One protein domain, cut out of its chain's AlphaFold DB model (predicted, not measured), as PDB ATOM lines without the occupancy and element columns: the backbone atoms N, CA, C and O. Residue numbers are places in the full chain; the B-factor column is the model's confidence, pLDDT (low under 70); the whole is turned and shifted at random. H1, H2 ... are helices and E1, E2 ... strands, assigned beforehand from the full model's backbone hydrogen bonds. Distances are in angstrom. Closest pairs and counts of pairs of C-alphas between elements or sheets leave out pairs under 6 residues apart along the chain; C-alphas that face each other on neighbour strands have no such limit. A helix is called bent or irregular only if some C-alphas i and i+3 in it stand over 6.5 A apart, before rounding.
ATOM      1  N   ASP A   4     -41.955  13.872 -40.629       90.19
ATOM      2  CA  ASP A   4     -43.406  14.090 -40.718       90.19
ATOM      3  C   ASP A   4     -44.135  13.021 -41.544       90.19
ATOM      4  O   ASP A   4     -45.338  12.829 -41.395       90.19
ATOM      5  N   LEU A   5     -43.409  12.279 -42.389       93.06
ATOM      6  CA  LEU A   5     -43.973  11.175 -43.170       93.06
ATOM      7  C   LEU A   5     -43.963   9.847 -42.406       93.06
ATOM      8  O   LEU A   5     -44.643   8.906 -42.816       93.06
ATOM      9  N   GLN A   6     -43.205   9.752 -41.307       94.62
ATOM     10  CA  GLN A   6     -43.058   8.498 -40.568       94.62
ATOM     11  C   GLN A   6     -44.383   7.974 -40.001       94.62
ATOM     12  O   GLN A   6     -44.668   6.793 -40.227       94.62
ATOM     13  N   PRO A   7     -45.241   8.812 -39.384       93.81
ATOM     14  CA  PRO A   7     -46.550   8.367 -38.913       93.81
ATOM     15  C   PRO A   7     -47.476   7.934 -40.054       93.81
ATOM     16  O   PRO A   7     -48.202   6.958 -39.917       93.81
ATOM     17  N   ILE A   8     -47.421   8.607 -41.208       93.31
ATOM     18  CA  ILE A   8     -48.257   8.260 -42.370       93.31
ATOM     19  C   ILE A   8     -47.870   6.878 -42.902       93.31
ATOM     20  O   ILE A   8     -48.736   6.032 -43.113       93.31
ATOM     21  N   LEU A   9     -46.568   6.612 -43.064       92.88
ATOM     22  CA  LEU A   9     -46.102   5.285 -43.469       92.88
ATOM     23  C   LEU A   9     -46.494   4.219 -42.439       92.88
ATOM     24  O   LEU A   9     -46.926   3.136 -42.822       92.88
ATOM     25  N   ALA A  10     -46.349   4.520 -41.148       92.19
ATOM     26  CA  ALA A  10     -46.731   3.608 -40.078       92.19
ATOM     27  C   ALA A  10     -48.229   3.254 -40.139       92.19
ATOM     28  O   ALA A  10     -48.575   2.076 -40.060       92.19
ATOM     29  N   ASP A  11     -49.097   4.241 -40.377       91.94
ATOM     30  CA  ASP A  11     -50.541   4.036 -40.539       91.94
ATOM     31  C   ASP A  11     -50.870   3.207 -41.789       91.94
ATOM     32  O   ASP A  11     -51.679   2.280 -41.732       91.94
ATOM     33  N   MET A  12     -50.194   3.473 -42.912       91.75
ATOM     34  CA  MET A  12     -50.344   2.676 -44.133       91.75
ATOM     35  C   MET A  12     -49.932   1.220 -43.907       91.75
ATOM     36  O   MET A  12     -50.648   0.315 -44.337       91.75
ATOM     37  N   LEU A  13     -48.811   0.975 -43.221       91.00
ATOM     38  CA  LEU A  13     -48.357  -0.376 -42.888       91.00
ATOM     39  C   LEU A  13     -49.361  -1.091 -41.980       91.00
ATOM     40  O   LEU A  13     -49.721  -2.236 -42.258       91.00
ATOM     41  N   ARG A  14     -49.845  -0.399 -40.941       89.44
ATOM     42  CA  ARG A  14     -50.868  -0.898 -40.017       89.44
ATOM     43  C   ARG A  14     -52.120  -1.333 -40.776       89.44
ATOM     44  O   ARG A  14     -52.515  -2.491 -40.694       89.44
ATOM     45  N   ARG A  15     -52.696  -0.440 -41.586       88.06
ATOM     46  CA  ARG A  15     -53.943  -0.700 -42.328       88.06
ATOM     47  C   ARG A  15     -53.788  -1.738 -43.441       88.06
ATOM     48  O   ARG A  15     -54.737  -2.466 -43.710       88.06
ATOM     49  N   SER A  16     -52.618  -1.810 -44.081       89.25
ATOM     50  CA  SER A  16     -52.397  -2.699 -45.233       89.25
ATOM     51  C   SER A  16     -52.035  -4.125 -44.831       89.25
ATOM     52  O   SER A  16     -52.449  -5.065 -45.502       89.25
ATOM     53  N   PHE A  17     -51.243  -4.300 -43.767       86.94
ATOM     54  CA  PHE A  17     -50.624  -5.595 -43.470       86.94
ATOM     55  C   PHE A  17     -51.087  -6.232 -42.165       86.94
ATOM     56  O   PHE A  17     -51.119  -7.455 -42.102       86.94
ATOM     57  N   ILE A  18     -51.465  -5.461 -41.136       79.06
ATOM     58  CA  ILE A  18     -51.870  -6.063 -39.849       79.06
ATOM     59  C   ILE A  18     -53.205  -6.809 -39.979       79.06
ATOM     60  O   ILE A  18     -53.407  -7.833 -39.334       79.06
ATOM     61  N   SER A  19     -54.076  -6.365 -40.888       74.88
ATOM     62  CA  SER A  19     -55.340  -7.040 -41.202       74.88
ATOM     63  C   SER A  19     -55.183  -8.263 -42.120       74.88
ATOM     64  O   SER A  19     -56.167  -8.959 -42.363       74.88
ATOM     65  N   ALA A  20     -53.989  -8.521 -42.670       85.25
ATOM     66  CA  ALA A  20     -53.760  -9.588 -43.642       85.25
ATOM     67  C   ALA A  20     -53.332 -10.896 -42.942       85.25
ATOM     68  O   ALA A  20     -52.242 -10.953 -42.362       85.25
ATOM     69  N   PRO A  21     -54.135 -11.977 -43.009       83.06
ATOM     70  CA  PRO A  21     -53.770 -13.251 -42.397       83.06
ATOM     71  C   PRO A  21     -52.461 -13.802 -42.973       83.06
ATOM     72  O   PRO A  21     -52.266 -13.831 -44.186       83.06
ATOM     73  N   GLY A  22     -51.568 -14.274 -42.100       86.12
ATOM     74  CA  GLY A  22     -50.302 -14.902 -42.498       86.12
ATOM     75  C   GLY A  22     -49.161 -13.936 -42.838       86.12
ATOM     76  O   GLY A  22     -48.081 -14.398 -43.206       86.12
ATOM     77  N   VAL A  23     -49.351 -12.620 -42.688       87.25
ATOM     78  CA  VAL A  23     -48.295 -11.619 -42.901       87.25
ATOM     79  C   VAL A  23     -47.736 -11.133 -41.561       87.25
ATOM     80  O   VAL A  23     -48.482 -10.786 -40.652       87.25
ATOM     81  N   ILE A  24     -46.405 -11.075 -41.443       84.94
ATOM     82  CA  ILE A  24     -45.710 -10.466 -40.299       84.94
ATOM     83  C   ILE A  24     -44.818  -9.340 -40.813       84.94
ATOM     84  O   ILE A  24     -43.901  -9.576 -41.600       84.94
ATOM     85  N   VAL A  25     -45.044  -8.125 -40.316       85.25
ATOM     86  CA  VAL A  25     -44.193  -6.965 -40.602       85.25
ATOM     87  C   VAL A  25     -43.203  -6.774 -39.457       85.25
ATOM     88  O   VAL A  25     -43.597  -6.593 -38.308       85.25
ATOM     89  N   LYS A  26     -41.903  -6.801 -39.764       87.88
ATOM     90  CA  LYS A  26     -40.831  -6.473 -38.811       87.88
ATOM     91  C   LYS A  26     -40.246  -5.112 -39.163       87.88
ATOM     92  O   LYS A  26     -39.718  -4.939 -40.258       87.88
ATOM     93  N   ILE A  27     -40.315  -4.168 -38.230       86.62
ATOM     94  CA  ILE A  27     -39.806  -2.807 -38.417       86.62
ATOM     95  C   ILE A  27     -38.544  -2.630 -37.572       86.62
ATOM     96  O   ILE A  27     -38.583  -2.760 -36.351       86.62
ATOM     97  N   GLY A  28     -37.420  -2.341 -38.226       87.88
ATOM     98  CA  GLY A  28     -36.189  -1.911 -37.563       87.88
ATOM     99  C   GLY A  28     -36.122  -0.387 -37.515       87.88
ATOM    100  O   GLY A  28     -36.234   0.261 -38.553       87.88
ATOM    101  N   ALA A  29     -35.935   0.180 -36.326       87.50
ATOM    102  CA  ALA A  29     -35.999   1.620 -36.090       87.50
ATOM    103  C   ALA A  29     -34.993   2.064 -35.019       87.50
ATOM    104  O   ALA A  29     -34.594   1.268 -34.173       87.50
ATOM    105  N   ILE A  30     -34.578   3.335 -35.072       86.25
ATOM    106  CA  ILE A  30     -33.781   3.977 -34.014       86.25
ATOM    107  C   ILE A  30     -34.754   4.746 -33.125       86.25
ATOM    108  O   ILE A  30     -35.467   5.611 -33.636       86.25
ATOM    109  N   GLU A  31     -34.782   4.425 -31.833       83.12
ATOM    110  CA  GLU A  31     -35.831   4.830 -30.887       83.12
ATOM    111  C   GLU A  31     -36.119   6.336 -30.915       83.12
ATOM    112  O   GLU A  31     -37.243   6.730 -31.224       83.12
ATOM    113  N   HIS A  32     -35.111   7.192 -30.729       85.81
ATOM    114  CA  HIS A  32     -35.328   8.645 -30.659       85.81
ATOM    115  C   HIS A  32     -35.303   9.347 -32.029       85.81
ATOM    116  O   HIS A  32     -35.479  10.564 -32.118       85.81
ATOM    117  N   ARG A  33     -35.157   8.590 -33.128       86.31
ATOM    118  CA  ARG A  33     -35.221   9.102 -34.515       86.31
ATOM    119  C   ARG A  33     -36.451   8.630 -35.280       86.31
ATOM    120  O   ARG A  33     -36.590   8.960 -36.463       86.31
ATOM    121  N   SER A  34     -37.301   7.851 -34.619       90.62
ATOM    122  CA  SER A  34     -38.466   7.222 -35.224       90.62
ATOM    123  C   SER A  34     -39.736   7.714 -34.549       90.62
ATOM    124  O   SER A  34     -39.864   7.662 -33.331       90.62
ATOM    125  N   ARG A  35     -40.686   8.192 -35.346       90.94
ATOM    126  CA  ARG A  35     -41.997   8.650 -34.904       90.94
ATOM    127  C   ARG A  35     -43.058   7.809 -35.586       90.94
ATOM    128  O   ARG A  35     -43.342   7.983 -36.765       90.94
ATOM    129  N   PHE A  36     -43.639   6.892 -34.827       91.19
ATOM    130  CA  PHE A  36     -44.673   5.997 -35.338       91.19
ATOM    131  C   PHE A  36     -46.078   6.566 -35.224       91.19
ATOM    132  O   PHE A  36     -46.974   6.049 -35.877       91.19
ATOM    133  N   ILE A  37     -46.268   7.629 -34.443       90.88
ATOM    134  CA  ILE A  37     -47.583   8.197 -34.174       90.88
ATOM    135  C   ILE A  37     -47.541   9.725 -34.199       90.88
ATOM    136  O   ILE A  37     -46.583  10.369 -33.753       90.88
ATOM    137  N   THR A  38     -48.599  10.316 -34.738       90.31
ATOM    138  CA  THR A  38     -48.944  11.715 -34.520       90.31
ATOM    139  C   THR A  38     -50.401  11.799 -34.103       90.31
ATOM    140  O   THR A  38     -51.254  11.099 -34.646       90.31
ATOM    141  N   GLU A  39     -50.677  12.663 -33.137       83.12
ATOM    142  CA  GLU A  39     -52.045  12.993 -32.760       83.12
ATOM    143  C   GLU A  39     -52.689  13.779 -33.908       83.12
ATOM    144  O   GLU A  39     -52.071  14.698 -34.459       83.12
ATOM    145  N   ALA A  40     -53.905  13.393 -34.292       75.81
ATOM    146  CA  ALA A  40     -54.783  14.232 -35.089       75.81
ATOM    147  C   ALA A  40     -55.755  14.950 -34.141       75.81
ATOM    148  O   ALA A  40     -55.997  14.523 -33.011       75.81
ATOM    149  N   SER A  41     -56.293  16.090 -34.568       66.38
ATOM    150  CA  SER A  41     -57.295  16.816 -33.785       66.38
ATOM    151  C   SER A  41     -58.513  15.919 -33.518       66.38
ATOM    152  O   SER A  41     -59.101  15.415 -34.470       66.38
ATOM    153  N   ASN A  42     -58.906  15.800 -32.244       55.06
ATOM    154  CA  ASN A  42     -60.039  15.023 -31.716       55.06
ATOM    155  C   ASN A  42     -59.915  13.488 -31.825       55.06
ATOM    156  O   ASN A  42     -60.451  12.886 -32.746       55.06
ATOM    157  N   VAL A  43     -59.313  12.857 -30.802       60.84
ATOM    158  CA  VAL A  43     -59.366  11.410 -30.448       60.84
ATOM    159  C   VAL A  43     -58.812  10.421 -31.492       60.84
ATOM    160  O   VAL A  43     -58.514   9.279 -31.151       60.84
ATOM    161  N   GLU A  44     -58.587  10.837 -32.733       78.50
ATOM    162  CA  GLU A  44     -57.939  10.025 -33.759       78.50
ATOM    163  C   GLU A  44     -56.421  10.250 -33.781       78.50
ATOM    164  O   GLU A  44     -55.924  11.366 -33.631       78.50
ATOM    165  N   TYR A  45     -55.665   9.175 -33.996       87.88
ATOM    166  CA  TYR A  45     -54.235   9.237 -34.276       87.88
ATOM    167  C   TYR A  45     -53.959   8.750 -35.698       87.88
ATOM    168  O   TYR A  45     -54.664   7.893 -36.236       87.88
ATOM    169  N   VAL A  46     -52.894   9.274 -36.297       89.94
ATOM    170  CA  VAL A  46     -52.321   8.728 -37.529       89.94
ATOM    171  C   VAL A  46     -51.038   8.018 -37.146       89.94
ATOM    172  O   VAL A  46     -50.110   8.649 -36.631       89.94
ATOM    173  N   GLY A  47     -50.983   6.705 -37.370       91.94
ATOM    174  CA  GLY A  47     -49.769   5.942 -37.123       91.94
ATOM    175  C   GLY A  47     -49.970   4.508 -36.668       91.94
ATOM    176  O   GLY A  47     -50.915   3.828 -37.066       91.94
ATOM    177  N   LEU A  48     -49.024   4.074 -35.843       89.12
ATOM    178  CA  LEU A  48     -48.922   2.765 -35.214       89.12
ATOM    179  C   LEU A  48     -48.583   2.972 -33.732       89.12
ATOM    180  O   LEU A  48     -47.511   3.491 -33.404       89.12
ATOM    181  N   GLU A  49     -49.484   2.577 -32.842       87.56
ATOM    182  CA  GLU A  49     -49.279   2.645 -31.399       87.56
ATOM    183  C   GLU A  49     -48.467   1.434 -30.919       87.56
ATOM    184  O   GLU A  49     -48.896   0.280 -30.999       87.56
ATOM    185  N   LEU A  50     -47.263   1.689 -30.407       84.19
ATOM    186  CA  LEU A  50     -46.383   0.633 -29.912       84.19
ATOM    187  C   LEU A  50     -47.004  -0.058 -28.688       84.19
ATOM    188  O   LEU A  50     -47.398   0.598 -27.730       84.19
ATOM    189  N   GLY A  51     -47.056  -1.390 -28.710       80.50
ATOM    190  CA  GLY A  51     -47.611  -2.221 -27.633       80.50
ATOM    191  C   GLY A  51     -49.130  -2.422 -27.681       80.50
ATOM    192  O   GLY A  51     -49.621  -3.366 -27.068       80.50
ATOM    193  N   SER A  52     -49.852  -1.581 -28.427       82.69
ATOM    194  CA  SER A  52     -51.289  -1.731 -28.701       82.69
ATOM    195  C   SER A  52     -51.501  -2.354 -30.085       82.69
ATOM    196  O   SER A  52     -52.079  -3.432 -30.203       82.69
ATOM    197  N   ASP A  53     -50.914  -1.748 -31.125       82.88
ATOM    198  CA  ASP A  53     -50.941  -2.262 -32.502       82.88
ATOM    199  C   ASP A  53     -49.798  -3.247 -32.795       82.88
ATOM    200  O   ASP A  53     -49.809  -3.952 -33.807       82.88
ATOM    201  N   THR A  54     -48.770  -3.282 -31.945       81.31
ATOM    202  CA  THR A  54     -47.596  -4.141 -32.125       81.31
ATOM    203  C   THR A  54     -47.442  -5.112 -30.971       81.31
ATOM    204  O   THR A  54     -47.694  -4.773 -29.818       81.31
ATOM    205  N   ALA A  55     -46.885  -6.290 -31.262       77.56
ATOM    206  CA  ALA A  55     -46.260  -7.106 -30.227       77.56
ATOM    207  C   ALA A  55     -45.121  -6.327 -29.528       77.56
ATOM    208  O   ALA A  55     -44.691  -5.270 -30.004       77.56
ATOM    209  N   GLU A  56     -44.632  -6.861 -28.404       72.88
ATOM    210  CA  GLU A  56     -43.573  -6.249 -27.593       72.88
ATOM    211  C   GLU A  56     -42.402  -5.753 -28.460       72.88
ATOM    212  O   GLU A  56     -41.812  -6.506 -29.245       72.88
ATOM    213  N   SER A  57     -42.063  -4.469 -28.321       74.00
ATOM    214  CA  SER A  57     -40.927  -3.877 -29.016       74.00
ATOM    215  C   SER A  57     -39.630  -4.460 -28.460       74.00
ATOM    216  O   SER A  57     -39.330  -4.399 -27.268       74.00
ATOM    217  N   LEU A  58     -38.831  -5.065 -29.338       71.31
ATOM    218  CA  LEU A  58     -37.562  -5.663 -28.946       71.31
ATOM    219  C   LEU A  58     -36.423  -4.673 -29.177       71.31
ATOM    220  O   LEU A  58     -36.022  -4.441 -30.316       71.31
ATOM    221  N   SER A  59     -35.846  -4.150 -28.093       72.25
ATOM    222  CA  SER A  59     -34.563  -3.449 -28.178       72.25
ATOM    223  C   SER A  59     -33.450  -4.470 -28.423       72.25
ATOM    224  O   SER A  59     -33.085  -5.244 -27.530       72.25
TER     225      SER A  59
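What this domain is: This is residues 4 to 59 of the 278 residues of an uncharacterized protein of Angustibacter sp. Root456 (UniProt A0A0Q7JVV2). There is little regular structure here: a small two-strand hairpin, E1 and E2, packs on one helix, H1, with long loops round them, and residues 19 to 24 stick out. The class is mixed, with 21 of the 56 printed residues in named elements, in the order H1, E1, E2; the sheet is antiparallel. The whole is compact, with a radius of gyration of the C-alphas of 11.4 A and spans of 33 by 24 by 19 A.

Where its parts are: Find E1, residues 37 to 39, then E2, residues 45 to 47, ending at C-alpha 47 (-49.769, 5.942, -37.123). H1, residues 4 to 18, runs 21.9 A from C-alpha 4 at (-43.406, 14.090, -40.718); it is only just irregular, with C-alphas 4 and 7 6.8 A apart.

How they stand to each other: Look across the hairpin at N 38 and O 46, 2.9 A apart, within hydrogen-bond range; the strand directions differ by 162 degrees. H1 comes closest to E2 at the C-alphas of Asp 11 and Gly 47, 4.0 A, and to E1 at those of Pro 7 and Ile 37, 4.9 A. In H1, 10 of 11 O i to N i+4 pairs are within range.

The domain as a whole: The C-alphas farthest apart, of Gly 22 and Ser 41, are 33.6 A apart. The printed part has no cut. The link from H1 to E1 is long. Residues 41 to 43 have pLDDT under 70.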